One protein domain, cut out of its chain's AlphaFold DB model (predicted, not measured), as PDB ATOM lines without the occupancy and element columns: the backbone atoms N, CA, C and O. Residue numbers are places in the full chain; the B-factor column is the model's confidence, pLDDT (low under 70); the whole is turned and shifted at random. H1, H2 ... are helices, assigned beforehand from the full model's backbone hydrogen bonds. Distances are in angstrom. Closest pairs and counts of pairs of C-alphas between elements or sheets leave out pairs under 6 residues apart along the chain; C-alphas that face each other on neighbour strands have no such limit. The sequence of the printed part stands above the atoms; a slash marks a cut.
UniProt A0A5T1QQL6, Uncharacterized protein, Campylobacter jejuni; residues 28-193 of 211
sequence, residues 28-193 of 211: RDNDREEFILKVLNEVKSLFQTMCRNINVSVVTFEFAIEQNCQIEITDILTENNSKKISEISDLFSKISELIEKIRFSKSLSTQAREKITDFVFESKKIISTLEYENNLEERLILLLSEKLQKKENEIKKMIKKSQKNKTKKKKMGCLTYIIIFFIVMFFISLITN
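This is residues 28 to 193 of the 211 residues of an uncharacterized protein of Campylobacter jejuni (UniProt A0A5T1QQL6). Three long helices, H1, H4 and H5, make an up-and-down bundle, their centres at the corners of a triangle. A smaller group of H2, H6 and H7 sits to one side of it, toward the end where H1 ends and H4 begins, with short H3 between H4 and H6, while H8 crosses H4 steeply. The printed part has 166 residues with eight named helices, H1 to H8 in order, and no named strand; the class is all helix. It is compact, with a radius of gyration of the C-alphas of 16.8 A, and spans 52 by 38 by 29 A.

Find C-alpha 28 at (198.286, 179.718, 153.818); from there H1 runs through residues 28 to 53, 37.3 A long. H2 follows at residues 58 to 66, 12.2 A, then H3 at residues 73 to 76, 5.6 A. Look next at C-alpha 79, at (158.276, 185.925, 136.038), where H4 begins; it runs to residue 105 over 39.2 A. H5 is residues 110 to 128, 27.1 A; H6 is residues 136 to 147, 16.4 A; H7 is residues 152 to 168, 24.3 A. H8, residues 174 to 193, covers 30.2 A and ends at C-alpha 193, at (164.028, 193.387, 154.693).

Begin with the bundle, where each helix runs against the one before it in the chain. H1 and H4 are close but not clearly touching; their closest C-alphas, of Ile 36 and Ile 99, are 6.9 A apart. H4 and H5 form a helical hairpin and touch, closest at the C-alphas of Ile 88 and Ser 123, 5.6 A, at a shallow tilt of 20 degrees. H1 and H5 touch and run the same way at 12 degrees, a shallow tilt; their closest C-alphas are those of Met 50 and Ile 127, 5.7 A. Residues 182 to 186 of H8 touch residues 89 to 96 of H4 at a steep tilt of 67 degrees, closest at the C-alphas of Phe 186 and Ser 93, 6.1 A. H3 touches H4, with the C-alphas of Thr 74 and Ser 82 closest at 4.5 A, and H6, with those of Ile 76 and Arg 139 closest at 6.8 A. H2 touches H6, closest at the C-alphas of Ala 64 and Leu 144, 6.9 A, and H7, about perpendicular at 79 degrees, closest at those of Thr 60 and Ile 159, 6.2 A. Every O i to N i+4 pair is within hydrogen-bond range in H1, H2, H4, H5, H6 and H7; in H8 it is 14 of 16, and H3 is too short for such a pair.

The two C-alphas farthest apart, of Arg 28 and Lys 151, are 52.1 A apart. The printed part has no cut and no long link; residues 167 to 173 stand free. The mean pLDDT of the printed part is 78.8, and residues 68 to 75 and 166 to 193 are under 70.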
ATOM      1  N   ARG A  28     199.734 179.762 153.558       75.81
ATOM      2  CA  ARG A  28     198.286 179.718 153.818       75.81
ATOM      3  C   ARG A  28     197.577 181.005 153.395       75.81
ATOM      4  O   ARG A  28     196.438 180.932 152.946       75.81
ATOM      5  N   ASP A  29     198.234 182.157 153.534       75.06
ATOM      6  CA  ASP A  29     197.700 183.428 153.037       75.06
ATOM      7  C   ASP A  29     197.627 183.417 151.510       75.06
ATOM      8  O   ASP A  29     196.590 183.767 150.956       75.06
ATOM      9  N   ASN A  30     198.673 182.932 150.837       82.88
ATOM     10  CA  ASN A  30     198.689 182.820 149.378       82.88
ATOM     11  C   ASN A  30     197.605 181.858 148.865       82.88
ATOM     12  O   ASN A  30     196.844 182.235 147.980       82.88
ATOM     13  N   ASP A  31     197.472 180.667 149.462       86.69
ATOM     14  CA  ASP A  31     196.441 179.687 149.085       86.69
ATOM     15  C   ASP A  31     195.019 180.258 149.272       86.69
ATOM     16  O   ASP A  31     194.116 179.995 148.472       86.69
ATOM     17  N   ARG A  32     194.805 181.055 150.330       87.19
ATOM     18  CA  ARG A  32     193.528 181.733 150.603       87.19
ATOM     19  C   ARG A  32     193.220 182.790 149.550       87.19
ATOM     20  O   ARG A  32     192.118 182.783 149.004       87.19
ATOM     21  N   GLU A  33     194.160 183.691 149.281       82.00
ATOM     22  CA  GLU A  33     193.952 184.755 148.294       82.00
ATOM     23  C   GLU A  33     193.791 184.182 146.879       82.00
ATOM     24  O   GLU A  33     192.939 184.651 146.126       82.00
ATOM     25  N   GLU A  34     194.530 183.125 146.532       87.31
ATOM     26  CA  GLU A  34     194.373 182.422 145.257       87.31
ATOM     27  C   GLU A  34     192.979 181.792 145.127       87.31
ATOM     28  O   GLU A  34     192.332 181.923 144.085       87.31
ATOM     29  N   PHE A  35     192.481 181.146 146.186       87.25
ATOM     30  CA  PHE A  35     191.127 180.596 146.201       87.25
ATOM     31  C   PHE A  35     190.067 181.692 146.024       87.25
ATOM     32  O   PHE A  35     189.192 181.561 145.169       87.25
ATOM     33  N   ILE A  36     190.166 182.796 146.772       83.25
ATOM     34  CA  ILE A  36     189.238 183.931 146.642       83.25
ATOM     35  C   ILE A  36     189.282 184.497 145.218       83.25
ATOM     36  O   ILE A  36     188.234 184.737 144.623       83.25
ATOM     37  N   LEU A  37     190.474 184.673 144.642       81.25
ATOM     38  CA  LEU A  37     190.637 185.154 143.270       81.25
ATOM     39  C   LEU A  37     189.936 184.233 142.261       81.25
ATOM     40  O   LEU A  37     189.235 184.719 141.373       81.25
ATOM     41  N   LYS A  38     190.101 182.912 142.402       86.56
ATOM     42  CA  LYS A  38     189.438 181.910 141.554       86.56
ATOM     43  C   LYS A  38     187.918 182.029 141.636       86.56
ATOM     44  O   LYS A  38     187.270 182.115 140.597       86.56
ATOM     45  N   VAL A  39     187.365 182.113 142.847       84.12
ATOM     46  CA  VAL A  39     185.918 182.266 143.065       84.12
ATOM     47  C   VAL A  39     185.400 183.557 142.432       84.12
ATOM     48  O   VAL A  39     184.418 183.528 141.700       84.12
ATOM     49  N   LEU A  40     186.080 184.686 142.648       81.38
ATOM     50  CA  LEU A  40     185.673 185.974 142.078       81.38
ATOM     51  C   LEU A  40     185.698 185.969 140.544       81.38
ATOM     52  O   LEU A  40     184.819 186.553 139.909       81.38
ATOM     53  N   ASN A  41     186.685 185.304 139.941       79.62
ATOM     54  CA  ASN A  41     186.757 185.148 138.490       79.62
ATOM     55  C   ASN A  41     185.621 184.274 137.949       79.62
ATOM     56  O   ASN A  41     185.028 184.622 136.928       79.62
ATOM     57  N   GLU A  42     185.290 183.180 138.637       85.81
ATOM     58  CA  GLU A  42     184.192 182.300 138.234       85.81
ATOM     59  C   GLU A  42     182.843 183.017 138.351       85.81
ATOM     60  O   GLU A  42     182.079 183.053 137.392       85.81
ATOM     61  N   VAL A  43     182.585 183.703 139.468       81.81
ATOM     62  CA  VAL A  43     181.367 184.506 139.664       81.81
ATOM     63  C   VAL A  43     181.237 185.594 138.590       81.81
ATOM     64  O   VAL A  43     180.156 185.796 138.035       81.81
ATOM     65  N   LYS A  44     182.340 186.252 138.216       81.50
ATOM     66  CA  LYS A  44     182.354 187.203 137.094       81.50
ATOM     67  C   LYS A  44     181.964 186.535 135.772       81.50
ATOM     68  O   LYS A  44     181.199 187.114 135.001       81.50
ATOM     69  N   SER A  45     182.493 185.344 135.492       83.00
ATOM     70  CA  SER A  45     182.165 184.584 134.280       83.00
ATOM     71  C   SER A  45     180.693 184.159 134.253       83.00
ATOM     72  O   SER A  45     180.022 184.286 133.223       83.00
ATOM     73  N   LEU A  46     180.160 183.736 135.400       85.69
ATOM     74  CA  LEU A  46     178.748 183.411 135.575       85.69
ATOM     75  C   LEU A  46     177.860 184.630 135.319       85.69
ATOM     76  O   LEU A  46     176.922 184.534 134.533       85.69
ATOM     77  N   PHE A  47     178.198 185.794 135.876       83.38
ATOM     78  CA  PHE A  47     177.471 187.040 135.618       83.38
ATOM     79  C   PHE A  47     177.463 187.418 134.127       83.38
ATOM     80  O   PHE A  47     176.422 187.754 133.570       83.38
ATOM     81  N   GLN A  48     178.601 187.298 133.437       83.44
ATOM     82  CA  GLN A  48     178.666 187.534 131.989       83.44
ATOM     83  C   GLN A  48     177.787 186.555 131.202       83.44
ATOM     84  O   GLN A  48     177.123 186.948 130.242       83.44
ATOM     85  N   THR A  49     177.771 185.288 131.617       89.56
ATOM     86  CA  THR A  49     176.935 184.248 131.008       89.56
ATOM     87  C   THR A  49     175.453 184.536 131.232       89.56
ATOM     88  O   THR A  49     174.680 184.451 130.284       89.56
ATOM     89  N   MET A  50     175.071 184.948 132.442       88.62
ATOM     90  CA  MET A  50     173.715 185.379 132.780       88.62
ATOM     91  C   MET A  50     173.258 186.515 131.862       88.62
ATOM     92  O   MET A  50     172.246 186.362 131.185       88.62
ATOM     93  N   CYS A  51     174.036 187.599 131.766       86.19
ATOM     94  CA  CYS A  51     173.729 188.742 130.900       86.19
ATOM     95  C   CYS A  51     173.565 188.335 129.429       86.19
ATOM     96  O   CYS A  51     172.652 188.801 128.750       86.19
ATOM     97  N   ARG A  52     174.418 187.427 128.937       91.06
ATOM     98  CA  ARG A  52     174.299 186.889 127.577       91.06
ATOM     99  C   ARG A  52     173.011 186.088 127.392       91.06
ATOM    100  O   ARG A  52     172.353 186.261 126.374       91.06
ATOM    101  N   ASN A  53     172.666 185.224 128.346       92.06
ATOM    102  CA  ASN A  53     171.489 184.362 128.248       92.06
ATOM    103  C   ASN A  53     170.195 185.186 128.237       92.06
ATOM    104  O   ASN A  53     169.335 184.919 127.409       92.06
ATOM    105  N   ILE A  54     170.102 186.230 129.068       89.69
ATOM    106  CA  ILE A  54     168.942 187.137 129.114       89.69
ATOM    107  C   ILE A  54     169.031 188.297 128.109       89.69
ATOM    108  O   ILE A  54     168.217 189.207 128.160       89.69
ATOM    109  N   ASN A  55     170.010 188.298 127.200       91.44
ATOM    110  CA  ASN A  55     170.140 189.306 126.142       91.44
ATOM    111  C   ASN A  55     170.218 190.766 126.634       91.44
ATOM    112  O   ASN A  55     169.514 191.660 126.160       91.44
ATOM    113  N   VAL A  56     171.117 191.023 127.579       86.25
ATOM    114  CA  VAL A  56     171.439 192.381 128.027       86.25
ATOM    115  C   VAL A  56     172.941 192.594 128.015       86.25
ATOM    116  O   VAL A  56     173.719 191.726 128.423       86.25
ATOM    117  N   SER A  57     173.392 193.762 127.556       87.38
ATOM    118  CA  SER A  57     174.813 194.067 127.647       87.38
ATOM    119  C   SER A  57     175.253 194.230 129.107       87.38
ATOM    120  O   SER A  57     174.639 194.934 129.911       87.38
ATOM    121  N   VAL A  58     176.392 193.612 129.435       82.06
ATOM    122  CA  VAL A  58     177.041 193.731 130.752       82.06
ATOM    123  C   VAL A  58     177.261 195.200 131.126       82.06
ATOM    124  O   VAL A  58     177.104 195.580 132.278       82.06
ATOM    125  N   VAL A  59     177.582 196.044 130.143       84.06
ATOM    126  CA  VAL A  59     177.848 197.472 130.352       84.06
ATOM    127  C   VAL A  59     176.583 198.220 130.769       84.06
ATOM    128  O   VAL A  59     176.652 199.051 131.672       84.06
ATOM    129  N   THR A  60     175.444 197.945 130.131       82.94
ATOM    130  CA  THR A  60     174.162 198.567 130.492       82.94
ATOM    131  C   THR A  60     173.725 198.122 131.887       82.94
ATOM    132  O   THR A  60     173.308 198.959 132.684       82.94
ATOM    133  N   PHE A  61     173.910 196.842 132.222       78.75
ATOM    134  CA  PHE A  61     173.602 196.305 133.550       78.75
ATOM    135  C   PHE A  61     174.492 196.913 134.648       78.75
ATOM    136  O   PHE A  61     173.996 197.397 135.662       78.75
ATOM    137  N   GLU A  62     175.812 196.960 134.433       77.25
ATOM    138  CA  GLU A  62     176.754 197.616 135.350       77.25
ATOM    139  C   GLU A  62     176.428 199.102 135.524       77.25
ATOM    140  O   GLU A  62     176.481 199.617 136.638       77.25
ATOM    141  N   PHE A  63     176.082 199.795 134.436       80.00
ATOM    142  CA  PHE A  63     175.682 201.197 134.503       80.00
ATOM    143  C   PHE A  63     174.418 201.373 135.347       80.00
ATOM    144  O   PHE A  63     174.389 202.267 136.187       80.00
ATOM    145  N   ALA A  64     173.404 200.517 135.173       76.44
ATOM    146  CA  ALA A  64     172.177 200.583 135.964       76.44
ATOM    147  C   ALA A  64     172.457 200.498 137.473       76.44
ATOM    148  O   ALA A  64     171.913 201.280 138.252       76.44
ATOM    149  N   ILE A  65     173.382 199.619 137.860       70.44
ATOM    150  CA  ILE A  65     173.811 199.435 139.251       70.44
ATOM    151  C   ILE A  65     174.620 200.632 139.755       70.44
ATOM    152  O   ILE A  65     174.379 201.117 140.857       70.44
ATOM    153  N   GLU A  66     175.549 201.156 138.951       72.56
ATOM    154  CA  GLU A  66     176.354 202.336 139.305       72.56
ATOM    155  C   GLU A  66     175.502 203.575 139.592       72.56
ATOM    156  O   GLU A  66     175.916 204.440 140.364       72.56
ATOM    157  N   GLN A  67     174.332 203.689 138.965       71.56
ATOM    158  CA  GLN A  67     173.434 204.817 139.192       71.56
ATOM    159  C   GLN A  67     172.622 204.696 140.489       71.56
ATOM    160  O   GLN A  67     171.835 205.597 140.771       71.56
ATOM    161  N   ASN A  68     172.797 203.612 141.263       59.91
ATOM    162  CA  ASN A  68     172.052 203.313 142.491       59.91
ATOM    163  C   ASN A  68     170.543 203.556 142.341       59.91
ATOM    164  O   ASN A  68     169.848 203.961 143.273       59.91
ATOM    165  N   CYS A  69     170.038 203.373 141.124       58.00
ATOM    166  CA  CYS A  69     168.617 203.417 140.898       58.00
ATOM    167  C   CYS A  69     168.088 202.152 141.564       58.00
ATOM    168  O   CYS A  69     168.599 201.069 141.283       58.00
ATOM    169  N   GLN A  70     167.097 202.283 142.447       54.97
ATOM    170  CA  GLN A  70     166.298 201.158 142.942       54.97
ATOM    171  C   GLN A  70     165.494 200.582 141.765       54.97
ATOM    172  O   GLN A  70     164.288 200.788 141.637       54.97
ATOM    173  N   ILE A  71     166.211 200.005 140.808       58.34
ATOM    174  CA  ILE A  71     165.693 199.264 139.678       58.34
ATOM    175  C   ILE A  71     165.831 197.827 140.123       58.34
ATOM    176  O   ILE A  71     166.911 197.237 140.070       58.34
ATOM    177  N   GLU A  72     164.723 197.290 140.603       61.69
ATOM    178  CA  GLU A  72     164.560 195.860 140.716       61.69
ATOM    179  C   GLU A  72     164.573 195.315 139.288       61.69
ATOM    180  O   GLU A  72     163.614 195.424 138.534       61.69
ATOM    181  N   ILE A  73     165.724 194.798 138.850       61.50
ATOM    182  CA  ILE A  73     165.876 194.226 137.503       61.50
ATOM    183  C   ILE A  73     164.880 193.071 137.303       61.50
ATOM    184  O   ILE A  73     164.449 192.806 136.184       61.50
ATOM    185  N   THR A  74     164.450 192.446 138.397       62.19
ATOM    186  CA  THR A  74     163.326 191.512 138.488       62.19
ATOM    187  C   THR A  74     162.011 192.058 137.924       62.19
ATOM    188  O   THR A  74     161.257 191.273 137.353       62.19
ATOM    189  N   ASP A  75     161.763 193.369 137.983       67.12
ATOM    190  CA  ASP A  75     160.533 194.004 137.484       67.12
ATOM    191  C   ASP A  75     160.468 194.064 135.953       67.12
ATOM    192  O   ASP A  75     159.395 194.178 135.358       67.12
ATOM    193  N   ILE A  76     161.625 193.989 135.286       73.44
ATOM    194  CA  ILE A  76     161.720 194.007 133.819       73.44
ATOM    195  C   ILE A  76     162.019 192.644 133.215       73.44
ATOM    196  O   ILE A  76     162.249 192.548 132.012       73.44
ATOM    197  N   LEU A  77     161.986 191.588 134.013       79.31
ATOM    198  CA  LEU A  77     162.143 190.221 133.538       79.31
ATOM    199  C   LEU A  77     160.779 189.543 133.441       79.31
ATOM    200  O   LEU A  77     159.803 189.971 134.056       79.31
ATOM    201  N   THR A  78     160.697 188.471 132.661       83.69
ATOM    202  CA  THR A  78     159.582 187.529 132.802       83.69
ATOM    203  C   THR A  78     159.580 186.939 134.209       83.69
ATOM    204  O   THR A  78     160.630 186.810 134.837       83.69
ATOM    205  N   GLU A  79     158.414 186.524 134.702       81.31
ATOM    206  CA  GLU A  79     158.276 185.925 136.038       81.31
ATOM    207  C   GLU A  79     159.253 184.752 136.260       81.31
ATOM    208  O   GLU A  79     159.897 184.650 137.306       81.31
ATOM    209  N   ASN A  80     159.439 183.915 135.233       84.50
ATOM    210  CA  ASN A  80     160.353 182.773 135.264       84.50
ATOM    211  C   ASN A  80     161.821 183.198 135.444       84.50
ATOM    212  O   ASN A  80     162.518 182.691 136.326       84.50
ATOM    213  N   ASN A  81     162.303 184.146 134.636       86.00
ATOM    214  CA  ASN A  81     163.673 184.645 134.754       86.00
ATOM    215  C   ASN A  81     163.876 185.509 136.001       86.00
ATOM    216  O   ASN A  81     164.949 185.460 136.595       86.00
ATOM    217  N   SER A  82     162.854 186.252 136.423       83.44
ATOM    218  CA  SER A  82     162.859 187.068 137.637       83.44
ATOM    219  C   SER A  82     163.144 186.211 138.872       83.44
ATOM    220  O   SER A  82     164.105 186.467 139.600       83.44
ATOM    221  N   LYS A  83     162.413 185.100 139.038       86.06
ATOM    222  CA  LYS A  83     162.645 184.147 140.132       86.06
ATOM    223  C   LYS A  83     164.056 183.552 140.094       86.06
ATOM    224  O   LYS A  83     164.753 183.563 141.104       86.06
ATOM    225  N   LYS A  84     164.500 183.084 138.925       87.38
ATOM    226  CA  LYS A  84     165.848 182.512 138.741       87.38
ATOM    227  C   LYS A  84     166.948 183.525 139.072       87.38
ATOM    228  O   LYS A  84     167.938 183.169 139.703       87.38
ATOM    229  N   ILE A  85     166.784 184.785 138.669       84.94
ATOM    230  CA  ILE A  85     167.748 185.853 138.958       84.94
ATOM    231  C   ILE A  85     167.749 186.222 140.442       84.94
ATOM    232  O   ILE A  85     168.827 186.449 140.992       84.94
ATOM    233  N   SER A  86     166.596 186.195 141.113       82.19
ATOM    234  CA  SER A  86     166.534 186.329 142.573       82.19
ATOM    235  C   SER A  86     167.319 185.215 143.273       82.19
ATOM    236  O   SER A  86     168.141 185.498 144.139       82.19
ATOM    237  N   GLU A  87     167.137 183.957 142.858       87.56
ATOM    238  CA  GLU A  87     167.873 182.816 143.421       87.56
ATOM    239  C   GLU A  87     169.394 182.942 143.194       87.56
ATOM    240  O   GLU A  87     170.187 182.705 144.108       87.56
ATOM    241  N   ILE A  88     169.823 183.380 142.003       86.75
ATOM    242  CA  ILE A  88     171.240 183.655 141.705       86.75
ATOM    243  C   ILE A  88     171.785 184.776 142.604       86.75
ATOM    244  O   ILE A  88     172.899 184.663 143.118       86.75
ATOM    245  N   SER A  89     171.012 185.847 142.811       81.25
ATOM    246  CA  SER A  89     171.394 186.967 143.680       81.25
ATOM    247  C   SER A  89     171.636 186.512 145.124       81.25
ATOM    248  O   SER A  89     172.651 186.869 145.735       81.25
ATOM    249  N   ASP A  90     170.767 185.647 145.647       83.81
ATOM    250  CA  ASP A  90     170.911 185.075 146.987       83.81
ATOM    251  C   ASP A  90     172.172 184.208 147.104       83.81
ATOM    252  O   ASP A  90     172.908 184.297 148.092       83.81
ATOM    253  N   LEU A  91     172.461 183.379 146.095       86.56
ATOM    254  CA  LEU A  91     173.671 182.550 146.064       86.56
ATOM    255  C   LEU A  91     174.940 183.404 146.034       86.56
ATOM    256  O   LEU A  91     175.880 183.152 146.790       86.56
ATOM    257  N   PHE A  92     174.961 184.445 145.207       83.38
ATOM    258  CA  PHE A  92     176.080 185.376 145.142       83.38
ATOM    259  C   PHE A  92     176.284 186.143 146.454       83.38
ATOM    260  O   PHE A  92     177.426 186.311 146.892       83.38
ATOM    261  N   SER A  93     175.200 186.532 147.123       80.06
ATOM    262  CA  SER A  93     175.255 187.172 148.440       80.06
ATOM    263  C   SER A  93     175.857 186.235 149.494       80.06
ATOM    264  O   SER A  93     176.771 186.632 150.220       80.06
ATOM    265  N   LYS A  94     175.448 184.959 149.514       86.38
ATOM    266  CA  LYS A  94     176.029 183.929 150.400       86.38
ATOM    267  C   LYS A  94     177.518 183.697 150.127       86.38
ATOM    268  O   LYS A  94     178.297 183.529 151.067       86.38
ATOM    269  N   ILE A  95     177.939 183.696 148.859       84.12
ATOM    270  CA  ILE A  95     179.361 183.605 148.488       84.12
ATOM    271  C   ILE A  95     180.130 184.816 149.031       84.12
ATOM    272  O   ILE A  95     181.192 184.637 149.632       84.12
ATOM    273  N   SER A  96     179.597 186.029 148.854       82.25
ATOM    274  CA  SER A  96     180.220 187.264 149.347       82.25
ATOM    275  C   SER A  96     180.414 187.227 150.862       82.25
ATOM    276  O   SER A  96     181.528 187.430 151.347       82.25
ATOM    277  N   GLU A  97     179.372 186.860 151.608       83.88
ATOM    278  CA  GLU A  97     179.418 186.745 153.069       83.88
ATOM    279  C   GLU A  97     180.487 185.738 153.532       83.88
ATOM    280  O   GLU A  97     181.246 185.993 154.473       83.88
ATOM    281  N   LEU A  98     180.599 184.585 152.863       86.19
ATOM    282  CA  LEU A  98     181.626 183.594 153.188       86.19
ATOM    283  C   LEU A  98     183.039 184.112 152.892       86.19
ATOM    284  O   LEU A  98     183.943 183.887 153.700       86.19
ATOM    285  N   ILE A  99     183.243 184.832 151.785       82.19
ATOM    286  CA  ILE A  99     184.532 185.470 151.467       82.19
ATOM    287  C   ILE A  99     184.900 186.512 152.528       82.19
ATOM    288  O   ILE A  99     186.052 186.558 152.966       82.19
ATOM    289  N   GLU A 100     183.948 187.328 152.976       81.19
ATOM    290  CA  GLU A 100     184.173 188.309 154.041       81.19
ATOM    291  C   GLU A 100     184.569 187.635 155.354       81.19
ATOM    292  O   GLU A 100     185.563 188.028 155.969       81.19
ATOM    293  N   LYS A 101     183.883 186.553 155.738       81.62
ATOM    294  CA  LYS A 101     184.248 185.745 156.913       81.62
ATOM    295  C   LYS A 101     185.649 185.147 156.787       81.62
ATOM    296  O   LYS A 101     186.407 185.161 157.761       81.62
ATOM    297  N   ILE A 102     186.028 184.653 155.608       81.12
ATOM    298  CA  ILE A 102     187.379 184.135 155.335       81.12
ATOM    299  C   ILE A 102     188.429 185.244 155.497       81.12
ATOM    300  O   ILE A 102     189.469 185.021 156.118       81.12
ATOM    301  N   ARG A 103     188.165 186.447 154.975       81.06
ATOM    302  CA  ARG A 103     189.074 187.601 155.091       81.06
ATOM    303  C   ARG A 103     189.209 188.085 156.528       81.06
ATOM    304  O   ARG A 103     190.328 188.293 156.990       81.06
ATOM    305  N   PHE A 104     188.090 188.218 157.235       80.19
ATOM    306  CA  PHE A 104     188.052 188.644 158.630       80.19
ATOM    307  C   PHE A 104     188.790 187.656 159.541       80.19
ATOM    308  O   PHE A 104     189.665 188.046 160.311       80.19
ATOM    309  N   SER A 105     188.489 186.362 159.408       86.06
ATOM    310  CA  SER A 105     189.112 185.307 160.219       86.06
ATOM    311  C   SER A 105     190.537 184.958 159.787       86.06
ATOM    312  O   SER A 105     191.234 184.239 160.503       86.06
ATOM    313  N   LYS A 106     190.961 185.414 158.600       84.75
ATOM    314  CA  LYS A 106     192.197 185.002 157.916       84.75
ATOM    315  C   LYS A 106     192.316 183.481 157.732       84.75
ATOM    316  O   LYS A 106     193.407 182.981 157.453       84.75
ATOM    317  N   SER A 107     191.214 182.739 157.837       89.06
ATOM    318  CA  SER A 107     191.186 181.279 157.803       89.06
ATOM    319  C   SER A 107     190.286 180.779 156.680       89.06
ATOM    320  O   SER A 107     189.144 181.208 156.539       89.06
ATOM    321  N   LEU A 108     190.804 179.841 155.887       91.00
ATOM    322  CA  LEU A 108     190.055 179.162 154.835       91.00
ATOM    323  C   LEU A 108     189.857 177.697 155.223       91.00
ATOM    324  O   LEU A 108     190.734 176.864 154.988       91.00
ATOM    325  N   SER A 109     188.708 177.391 155.823       91.69
ATOM    326  CA  SER A 109     188.343 176.020 156.188       91.69
ATOM    327  C   SER A 109     187.889 175.210 154.971       91.69
ATOM    328  O   SER A 109     187.388 175.763 153.990       91.69
ATOM    329  N   THR A 110     188.020 173.882 155.049       94.25
ATOM    330  CA  THR A 110     187.507 172.958 154.025       94.25
ATOM    331  C   THR A 110     186.008 173.151 153.806       94.25
ATOM    332  O   THR A 110     185.579 173.340 152.676       94.25
ATOM    333  N   GLN A 111     185.237 173.256 154.892       95.06
ATOM    334  CA  GLN A 111     183.793 173.486 154.829       95.06
ATOM    335  C   GLN A 111     183.429 174.788 154.095       95.06
ATOM    336  O   GLN A 111     182.437 174.836 153.373       95.06
ATOM    337  N   ALA A 112     184.208 175.864 154.270       92.38
ATOM    338  CA  ALA A 112     183.967 177.113 153.549       92.38
ATOM    339  C   ALA A 112     184.269 176.971 152.051       92.38
ATOM    340  O   ALA A 112     183.524 177.505 151.231       92.38
ATOM    341  N   ARG A 113     185.324 176.225 151.684       95.12
ATOM    342  CA  ARG A 113     185.634 175.927 150.276       95.12
ATOM    343  C   ARG A 113     184.519 175.134 149.613       95.12
ATOM    344  O   ARG A 113     184.098 175.509 148.523       95.12
ATOM    345  N   GLU A 114     184.049 174.080 150.271       97.50
ATOM    346  CA  GLU A 114     182.962 173.226 149.781       97.50
ATOM    347  C   GLU A 114     181.688 174.044 149.577       97.50
ATOM    348  O   GLU A 114     181.206 174.129 148.455       97.50
ATOM    349  N   LYS A 115     181.238 174.791 150.597       97.25
ATOM    350  CA  LYS A 115     180.030 175.628 150.492       97.25
ATOM    351  C   LYS A 115     180.092 176.659 149.367       97.25
ATOM    352  O   LYS A 115     179.127 176.820 148.631       97.25
ATOM    353  N   ILE A 116     181.213 177.374 149.232       93.19
ATOM    354  CA  ILE A 116     181.381 178.344 148.138       93.19
ATOM    355  C   ILE A 116     181.344 177.626 146.785       93.19
ATOM    356  O   ILE A 116     180.724 178.121 145.848       93.19
ATOM    357  N   THR A 117     181.998 176.467 146.687       96.75
ATOM    358  CA  THR A 117     182.003 175.655 145.466       96.75
ATOM    359  C   THR A 117     180.584 175.226 145.103       96.75
ATOM    360  O   THR A 117     180.157 175.458 143.974       96.75
ATOM    361  N   ASP A 118     179.822 174.703 146.059       98.25
ATOM    362  CA  ASP A 118     178.433 174.290 145.861       98.25
ATOM    363  C   ASP A 118     177.568 175.448 145.350       98.25
ATOM    364  O   ASP A 118     176.896 175.302 144.330       98.25
ATOM    365  N   PHE A 119     177.661 176.635 145.962       96.75
ATOM    366  CA  PHE A 119     176.909 177.815 145.513       96.75
ATOM    367  C   PHE A 119     177.290 178.279 144.102       96.75
ATOM    368  O   PHE A 119     176.423 178.715 143.338       96.75
ATOM    369  N   VAL A 120     178.568 178.176 143.725       94.25
ATOM    370  CA  VAL A 120     179.033 178.477 142.361       94.25
ATOM    371  C   VAL A 120     178.418 177.500 141.356       94.25
ATOM    372  O   VAL A 120     177.908 177.922 140.314       94.25
ATOM    373  N   PHE A 121     178.423 176.201 141.657       97.56
ATOM    374  CA  PHE A 121     177.840 175.185 140.778       97.56
ATOM    375  C   PHE A 121     176.311 175.261 140.718       97.56
ATOM    376  O   PHE A 121     175.733 175.078 139.644       97.56
ATOM    377  N   GLU A 122     175.652 175.590 141.825       97.94
ATOM    378  CA  GLU A 122     174.213 175.841 141.870       97.94
ATOM    379  C   GLU A 122     173.841 177.054 141.008       97.94
ATOM    380  O   GLU A 122     172.970 176.953 140.141       97.94
ATOM    381  N   SER A 123     174.593 178.154 141.126       92.62
ATOM    382  CA  SER A 123     174.425 179.339 140.272       92.62
ATOM    383  C   SER A 123     174.579 178.981 138.794       92.62
ATOM    384  O   SER A 123     173.765 179.377 137.960       92.62
ATOM    385  N   LYS A 124     175.593 178.176 138.455       96.69
ATOM    386  CA  LYS A 124     175.828 177.697 137.086       96.69
ATOM    387  C   LYS A 124     174.651 176.885 136.545       96.69
ATOM    388  O   LYS A 124     174.267 177.071 135.389       96.69
ATOM    389  N   LYS A 125     174.065 176.016 137.374       97.81
ATOM    390  CA  LYS A 125     172.880 175.230 137.020       97.81
ATOM    391  C   LYS A 125     171.694 176.144 136.721       97.81
ATOM    392  O   LYS A 125     171.100 176.003 135.657       97.81
ATOM    393  N   ILE A 126     171.393 177.108 137.590       96.50
ATOM    394  CA  ILE A 126     170.271 178.038 137.381       96.50
ATOM    395  C   ILE A 126     170.499 178.879 136.117       96.50
ATOM    396  O   ILE A 126     169.628 178.919 135.247       96.50
ATOM    397  N   ILE A 127     171.696 179.458 135.948       93.69
ATOM    398  CA  ILE A 127     172.057 180.284 134.782       93.69
ATOM    399  C   ILE A 127     171.885 179.521 133.466       93.69
ATOM    400  O   ILE A 127     171.438 180.102 132.477       93.69
ATOM    401  N   SER A 128     172.200 178.221 133.443       95.69
ATOM    402  CA  SER A 128     172.036 177.382 132.248       95.69
ATOM    403  C   SER A 128     170.581 177.219 131.795       95.69
ATOM    404  O   SER A 128     170.342 176.855 130.649       95.69
ATOM    405  N   THR A 129     169.622 177.519 132.675       96.44
ATOM    406  CA  THR A 129     168.179 177.434 132.407       96.44
ATOM    407  C   THR A 129     167.523 178.794 132.169       96.44
ATOM    408  O   THR A 129     166.299 178.861 132.056       96.44
ATOM    409  N   LEU A 130     168.296 179.886 132.146       93.56
ATOM    410  CA  LEU A 130     167.764 181.216 131.847       93.56
ATOM    411  C   LEU A 130     167.294 181.293 130.399       93.56
ATOM    412  O   LEU A 130     167.968 180.816 129.484       93.56
ATOM    413  N   GLU A 131     166.144 181.925 130.212       93.00
ATOM    414  CA  GLU A 131     165.527 182.115 128.907       93.00
ATOM    415  C   GLU A 131     165.920 183.470 128.321       93.00
ATOM    416  O   GLU A 131     166.178 184.433 129.044       93.00
ATOM    417  N   TYR A 132     165.955 183.539 126.994       93.06
ATOM    418  CA  TYR A 132     166.220 184.776 126.275       93.06
ATOM    419  C   TYR A 132     165.088 185.785 126.490       93.06
ATOM    420  O   TYR A 132     163.918 185.457 126.297       93.06
ATOM    421  N   GLU A 133     165.437 187.025 126.831       89.94
ATOM    422  CA  GLU A 133     164.477 188.115 127.008       89.94
ATOM    423  C   GLU A 133     164.497 189.059 125.803       89.94
ATOM    424  O   GLU A 133     165.512 189.677 125.460       89.94
ATOM    425  N   ASN A 134     163.339 189.213 125.165       89.12
ATOM    426  CA  ASN A 134     163.185 190.145 124.056       89.12
ATOM    427  C   ASN A 134     163.189 191.591 124.568       89.12
ATOM    428  O   ASN A 134     162.466 191.936 125.504       89.12
ATOM    429  N   ASN A 135     163.972 192.451 123.913       87.75
ATOM    430  CA  ASN A 135     164.039 193.893 124.177       87.75
ATOM    431  C   ASN A 135     164.403 194.270 125.630       87.75
ATOM    432  O   ASN A 135     164.112 195.384 126.067       87.75
ATOM    433  N   LEU A 136     165.056 193.379 126.391       88.38
ATOM    434  CA  LEU A 136     165.420 193.650 127.788       88.38
ATOM    435  C   LEU A 136     166.327 194.877 127.925       88.38
ATOM    436  O   LEU A 136     166.122 195.709 128.804       88.38
ATOM    437  N   GLU A 137     167.309 195.018 127.033       89.19
ATOM    438  CA  GLU A 137     168.216 196.167 127.046       89.19
ATOM    439  C   GLU A 137     167.480 197.495 126.810       89.19
ATOM    440  O   GLU A 137     167.774 198.491 127.471       89.19
ATOM    441  N   GLU A 138     166.479 197.513 125.930       91.25
ATOM    442  CA  GLU A 138     165.658 198.702 125.683       91.25
ATOM    443  C   GLU A 138     164.762 199.022 126.882       91.25
ATOM    444  O   GLU A 138     164.726 200.172 127.319       91.25
ATOM    445  N   ARG A 139     164.121 198.006 127.476       88.31
ATOM    446  CA  ARG A 139     163.313 198.145 128.700       88.31
ATOM    447  C   ARG A 139     164.140 198.694 129.863       88.31
ATOM    448  O   ARG A 139     163.683 199.586 130.574       88.31
ATOM    449  N   LEU A 140     165.375 198.220 130.027       86.69
ATOM    450  CA  LEU A 140     166.292 198.718 131.051       86.69
ATOM    451  C   LEU A 140     166.697 200.178 130.799       86.69
ATOM    452  O   LEU A 140     166.739 200.978 131.732       86.69
ATOM    453  N   ILE A 141     166.969 200.558 129.547       90.62
ATOM    454  CA  ILE A 141     167.277 201.951 129.191       90.62
ATOM    455  C   ILE A 141     166.072 202.867 129.438       90.62
ATOM    456  O   ILE A 141     166.268 203.982 129.927       90.62
ATOM    457  N   LEU A 142     164.857 202.410 129.131       89.50
ATOM    458  CA  LEU A 142     163.624 203.149 129.389       89.50
ATOM    459  C   LEU A 142     163.434 203.389 130.893       89.50
ATOM    460  O   LEU A 142     163.272 204.534 131.309       89.50
ATOM    461  N   LEU A 143     163.589 202.350 131.719       85.00
ATOM    462  CA  LEU A 143     163.539 202.502 133.175       85.00
ATOM    463  C   LEU A 143     164.600 203.467 133.709       85.00
ATOM    464  O   LEU A 143     164.313 204.300 134.568       85.00
ATOM    465  N   LEU A 144     165.833 203.382 133.208       85.75
ATOM    466  CA  LEU A 144     166.897 204.310 133.596       85.75
ATOM    467  C   LEU A 144     166.571 205.749 133.188       85.75
ATOM    468  O   LEU A 144     166.852 206.675 133.943       85.75
ATOM    469  N   SER A 145     165.988 205.935 132.005       90.00
ATOM    470  CA  SER A 145     165.527 207.227 131.494       90.00
ATOM    471  C   SER A 145     164.484 207.846 132.431       90.00
ATOM    472  O   SER A 145     164.619 209.008 132.819       90.00
ATOM    473  N   GLU A 146     163.502 207.054 132.865       87.88
ATOM    474  CA  GLU A 146     162.468 207.469 133.820       87.88
ATOM    475  C   GLU A 146     163.050 207.800 135.200       87.88
ATOM    476  O   GLU A 146     162.855 208.907 135.707       87.88
ATOM    477  N   LYS A 147     163.819 206.879 135.795       84.69
ATOM    478  CA  LYS A 147     164.376 207.036 137.151       84.69
ATOM    479  C   LYS A 147     165.369 208.193 137.253       84.69
ATOM    480  O   LYS A 147     165.405 208.877 138.270       84.69
ATOM    481  N   LEU A 148     166.165 208.427 136.209       86.56
ATOM    482  CA  LEU A 148     167.168 209.497 136.179       86.56
ATOM    483  C   LEU A 148     166.640 210.810 135.596       86.56
ATOM    484  O   LEU A 148     167.406 211.773 135.526       86.56
ATOM    485  N   GLN A 149     165.376 210.851 135.161       90.62
ATOM    486  CA  GLN A 149     164.749 212.013 134.522       90.62
ATOM    487  C   GLN A 149     165.577 212.556 133.342       90.62
ATOM    488  O   GLN A 149     165.787 213.761 133.182       90.62
ATOM    489  N   LYS A 150     166.087 211.650 132.503       92.50
ATOM    490  CA  LYS A 150     166.937 211.960 131.344       92.50
ATOM    491  C   LYS A 150     166.386 211.273 130.117       92.50
ATOM    492  O   LYS A 150     165.942 210.146 130.206       92.50
ATOM    493  N   LYS A 151     166.507 211.895 128.946       93.56
ATOM    494  CA  LYS A 151     166.091 211.263 127.684       93.56
ATOM    495  C   LYS A 151     166.897 209.983 127.429       93.56
ATOM    496  O   LYS A 151     168.111 209.972 127.639       93.56
ATOM    497  N   GLU A 152     166.284 208.956 126.844       92.56
ATOM    498  CA  GLU A 152     166.965 207.694 126.495       92.56
ATOM    499  C   GLU A 152     168.268 207.892 125.701       92.56
ATOM    500  O   GLU A 152     169.276 207.226 125.939       92.56
ATOM    501  N   ASN A 153     168.282 208.847 124.765       93.19
ATOM    502  CA  ASN A 153     169.474 209.169 123.978       93.19
ATOM    503  C   ASN A 153     170.634 209.689 124.841       93.19
ATOM    504  O   ASN A 153     171.801 209.490 124.495       93.19
ATOM    505  N   GLU A 154     170.340 210.355 125.957       93.12
ATOM    506  CA  GLU A 154     171.347 210.765 126.934       93.12
ATOM    507  C   GLU A 154     171.845 209.572 127.745       93.12
ATOM    508  O   GLU A 154     173.059 209.418 127.878       93.12
ATOM    509  N   ILE A 155     170.949 208.682 128.184       92.50
ATOM    510  CA  ILE A 155     171.312 207.432 128.869       92.50
ATOM    511  C   ILE A 155     172.241 206.583 127.993       92.50
ATOM    512  O   ILE A 155     173.347 206.239 128.410       92.50
ATOM    513  N   LYS A 156     171.882 206.357 126.723       93.06
ATOM    514  CA  LYS A 156     172.724 205.644 125.741       93.06
ATOM    515  C   LYS A 156     174.105 206.298 125.587       93.06
ATOM    516  O   LYS A 156     175.119 205.606 125.466       93.06
ATOM    517  N   LYS A 157     174.186 207.636 125.610       93.25
ATOM    518  CA  LYS A 157     175.469 208.367 125.587       93.25
ATOM    519  C   LYS A 157     176.258 208.180 126.886       93.25
ATOM    520  O   LYS A 157     177.480 208.049 126.814       93.25
ATOM    521  N   MET A 158     175.603 208.169 128.046       91.06
ATOM    522  CA  MET A 158     176.237 207.950 129.352       91.06
ATOM    523  C   MET A 158     176.809 206.535 129.469       91.06
ATOM    524  O   MET A 158     177.983 206.403 129.811       91.06
ATOM    525  N   ILE A 159     176.057 205.510 129.060       88.88
ATOM    526  CA  ILE A 159     176.519 204.112 128.994       88.88
ATOM    527  C   ILE A 159     177.768 204.009 128.105       88.88
ATOM    528  O   ILE A 159     178.818 203.529 128.541       88.88
ATOM    529  N   LYS A 160     177.722 204.566 126.884       90.00
ATOM    530  CA  LYS A 160     178.879 204.591 125.963       90.00
ATOM    531  C   LYS A 160     180.091 205.329 126.546       90.00
ATOM    532  O   LYS A 160     181.232 204.927 126.312       90.00
ATOM    533  N   LYS A 161     179.877 206.423 127.286       87.94
ATOM    534  CA  LYS A 161     180.953 207.149 127.985       87.94
ATOM    535  C   LYS A 161     181.541 206.314 129.126       87.94
ATOM    536  O   LYS A 161     182.766 206.256 129.225       87.94
ATOM    537  N   SER A 162     180.710 205.640 129.926       81.38
ATOM    538  CA  SER A 162     181.157 204.734 130.997       81.38
ATOM    539  C   SER A 162     182.029 203.612 130.430       81.38
ATOM    540  O   SER A 162     183.163 203.425 130.876       81.38
ATOM    541  N   GLN A 163     181.594 202.986 129.332       80.50
ATOM    542  CA  GLN A 163     182.378 201.976 128.618       80.50
ATOM    543  C   GLN A 163     183.752 202.504 128.181       80.50
ATOM    544  O   GLN A 163     184.780 201.891 128.466       80.50
ATOM    545  N   LYS A 164     183.798 203.672 127.523       79.00
ATOM    546  CA  LYS A 164     185.062 204.291 127.083       79.00
ATOM    547  C   LYS A 164     185.985 204.609 128.259       79.00
ATOM    548  O   LYS A 164     187.193 204.406 128.152       79.00
ATOM    549  N   ASN A 165     185.434 205.086 129.371       70.50
ATOM    550  CA  ASN A 165     186.202 205.414 130.567       70.50
ATOM    551  C   ASN A 165     186.774 204.159 131.238       70.50
ATOM    552  O   ASN A 165     187.940 204.176 131.630       70.50
ATOM    553  N   LYS A 166     186.012 203.059 131.301       66.19
ATOM    554  CA  LYS A 166     186.489 201.753 131.788       66.19
ATOM    555  C   LYS A 166     187.617 201.203 130.912       66.19
ATOM    556  O   LYS A 166     188.647 200.784 131.432       66.19
ATOM    557  N   THR A 167     187.492 201.308 129.588       60.38
ATOM    558  CA  THR A 167     188.545 200.890 128.647       60.38
ATOM    559  C   THR A 167     189.813 201.742 128.768       60.38
ATOM    560  O   THR A 167     190.916 201.209 128.650       60.38
ATOM    561  N   LYS A 168     189.682 203.048 129.050       56.84
ATOM    562  CA  LYS A 168     190.816 203.965 129.280       56.84
ATOM    563  C   LYS A 168     191.480 203.777 130.651       56.84
ATOM    564  O   LYS A 168     192.691 203.934 130.756       56.84
ATOM    565  N   LYS A 169     190.730 203.396 131.692       52.88
ATOM    566  CA  LYS A 169     191.226 203.154 133.063       52.88
ATOM    567  C   LYS A 169     191.819 201.749 133.279       52.88
ATOM    568  O   LYS A 169     191.841 201.267 134.409       52.88
ATOM    569  N   LYS A 170     192.373 201.104 132.243       43.97
ATOM    570  CA  LYS A 170     193.023 199.770 132.286       43.97
ATOM    571  C   LYS A 170     194.311 199.681 133.156       43.97
ATOM    572  O   LYS A 170     195.221 198.925 132.830       43.97
ATOM    573  N   LYS A 171     194.410 200.427 134.266       38.16
ATOM    574  CA  LYS A 171     195.496 200.358 135.267       38.16
ATOM    575  C   LYS A 171     195.053 200.433 136.743       38.16
ATOM    576  O   LYS A 171     195.906 200.603 137.603       38.16
ATOM    577  N   MET A 172     193.776 200.248 137.086       35.47
ATOM    578  CA  MET A 172     193.372 200.028 138.490       35.47
ATOM    579  C   MET A 172     192.476 198.793 138.603       35.47
ATOM    580  O   MET A 172     191.560 198.608 137.805       35.47
ATOM    581  N   GLY A 173     192.845 197.901 139.525       38.72
ATOM    582  CA  GLY A 173     192.507 196.479 139.528       38.72
ATOM    583  C   GLY A 173     191.015 196.152 139.431       38.72
ATOM    584  O   GLY A 173     190.205 196.645 140.204       38.72
ATOM    585  N   CYS A 174     190.683 195.220 138.529       43.50
ATOM    586  CA  CYS A 174     189.356 194.608 138.352       43.50
ATOM    587  C   CYS A 174     188.720 194.053 139.644       43.50
ATOM    588  O   CYS A 174     187.519 193.807 139.669       43.50
ATOM    589  N   LEU A 175     189.508 193.839 140.698       43.31
ATOM    590  CA  LEU A 175     189.067 193.268 141.967       43.31
ATOM    591  C   LEU A 175     188.169 194.208 142.779       43.31
ATOM    592  O   LEU A 175     187.210 193.739 143.381       43.31
ATOM    593  N   THR A 176     188.425 195.518 142.788       43.47
ATOM    594  CA  THR A 176     187.664 196.439 143.650       43.47
ATOM    595  C   THR A 176     186.231 196.639 143.168       43.47
ATOM    596  O   THR A 176     185.330 196.689 143.992       43.47
ATOM    597  N   TYR A 177     185.986 196.664 141.856       47.31
ATOM    598  CA  TYR A 177     184.639 196.873 141.311       47.31
ATOM    599  C   TYR A 177     183.705 195.678 141.509       47.31
ATOM    600  O   TYR A 177     182.536 195.877 141.804       47.31
ATOM    601  N   ILE A 178     184.210 194.447 141.398       51.28
ATOM    602  CA  ILE A 178     183.399 193.233 141.595       51.28
ATOM    603  C   ILE A 178     183.080 193.041 143.084       51.28
ATOM    604  O   ILE A 178     181.969 192.664 143.436       51.28
ATOM    605  N   ILE A 179     184.023 193.369 143.972       48.41
ATOM    606  CA  ILE A 179     183.797 193.345 145.424       48.41
ATOM    607  C   ILE A 179     182.792 194.436 145.832       48.41
ATOM    608  O   ILE A 179     181.875 194.155 146.592       48.41
ATOM    609  N   ILE A 180     182.900 195.651 145.284       49.00
ATOM    610  CA  ILE A 180     181.929 196.732 145.534       49.00
ATOM    611  C   ILE A 180     180.548 196.376 144.961       49.00
ATOM    612  O   ILE A 180     179.546 196.657 145.602       49.00
ATOM    613  N   PHE A 181     180.481 195.705 143.810       53.06
ATOM    614  CA  PHE A 181     179.235 195.218 143.210       53.06
ATOM    615  C   PHE A 181     178.489 194.235 144.125       53.06
ATOM    616  O   PHE A 181     177.286 194.386 144.328       53.06
ATOM    617  N   PHE A 182     179.196 193.277 144.736       54.41
ATOM    618  CA  PHE A 182     178.581 192.341 145.686       54.41
ATOM    619  C   PHE A 182     178.233 192.987 147.029       54.41
ATOM    620  O   PHE A 182     177.178 192.688 147.580       54.41
ATOM    621  N   ILE A 183     179.042 193.934 147.509       50.38
ATOM    622  CA  ILE A 183     178.735 194.717 148.715       50.38
ATOM    623  C   ILE A 183     177.491 195.599 148.501       50.38
ATOM    624  O   ILE A 183     176.639 195.684 149.377       50.38
ATOM    625  N   VAL A 184     177.328 196.218 147.327       49.91
ATOM    626  CA  VAL A 184     176.147 197.042 147.003       49.91
ATOM    627  C   VAL A 184     174.883 196.184 146.870       49.91
ATOM    628  O   VAL A 184     173.843 196.565 147.398       49.91
ATOM    629  N   MET A 185     174.971 194.997 146.260       51.34
ATOM    630  CA  MET A 185     173.854 194.035 146.232       51.34
ATOM    631  C   MET A 185     173.476 193.537 147.639       51.34
ATOM    632  O   MET A 185     172.292 193.409 147.948       51.34
ATOM    633  N   PHE A 186     174.462 193.353 148.525       44.47
ATOM    634  CA  PHE A 186     174.247 193.005 149.934       44.47
ATOM    635  C   PHE A 186     173.509 194.116 150.712       44.47
ATOM    636  O   PHE A 186     172.612 193.823 151.500       44.47
ATOM    637  N   PHE A 187     173.799 195.396 150.444       40.84
ATOM    638  CA  PHE A 187     173.066 196.517 151.055       40.84
ATOM    639  C   PHE A 187     171.632 196.677 150.521       40.84
ATOM    640  O   PHE A 187     170.740 197.030 151.289       40.84
ATOM    641  N   ILE A 188     171.374 196.363 149.248       42.03
ATOM    642  CA  ILE A 188     170.011 196.382 148.681       42.03
ATOM    643  C   ILE A 188     169.134 195.288 149.320       42.03
ATOM    644  O   ILE A 188     167.962 195.534 149.616       42.03
ATOM    645  N   SER A 189     169.709 194.115 149.617       40.47
ATOM    646  CA  SER A 189     169.039 193.027 150.352       40.47
ATOM    647  C   SER A 189     168.732 193.380 151.822       40.47
ATOM    648  O   SER A 189     167.739 192.922 152.389       40.47
ATOM    649  N   LEU A 190     169.544 194.237 152.453       36.97
ATOM    650  CA  LEU A 190     169.298 194.740 153.814       36.97
ATOM    651  C   LEU A 190     168.133 195.742 153.870       36.97
ATOM    652  O   LEU A 190     167.316 195.667 154.782       36.97
ATOM    653  N   ILE A 191     168.007 196.621 152.871       40.22
ATOM    654  CA  ILE A 191     166.932 197.628 152.800       40.22
ATOM    655  C   ILE A 191     165.570 196.974 152.502       40.22
ATOM    656  O   ILE A 191     164.560 197.334 153.099       40.22
ATOM    657  N   THR A 192     165.536 195.942 151.652       41.50
ATOM    658  CA  THR A 192     164.296 195.213 151.306       41.50
ATOM    659  C   THR A 192     163.725 194.361 152.448       41.50
ATOM    660  O   THR A 192     162.565 193.944 152.383       41.50
ATOM    661  N   ASN A 193     164.497 194.114 153.511       41.00
ATOM    662  CA  ASN A 193     164.028 193.387 154.693       41.00
ATOM    663  C   ASN A 193     163.449 194.298 155.792       41.00
ATOM    664  O   ASN A 193     162.614 193.821 156.560       41.00
TER     665      ASN A 193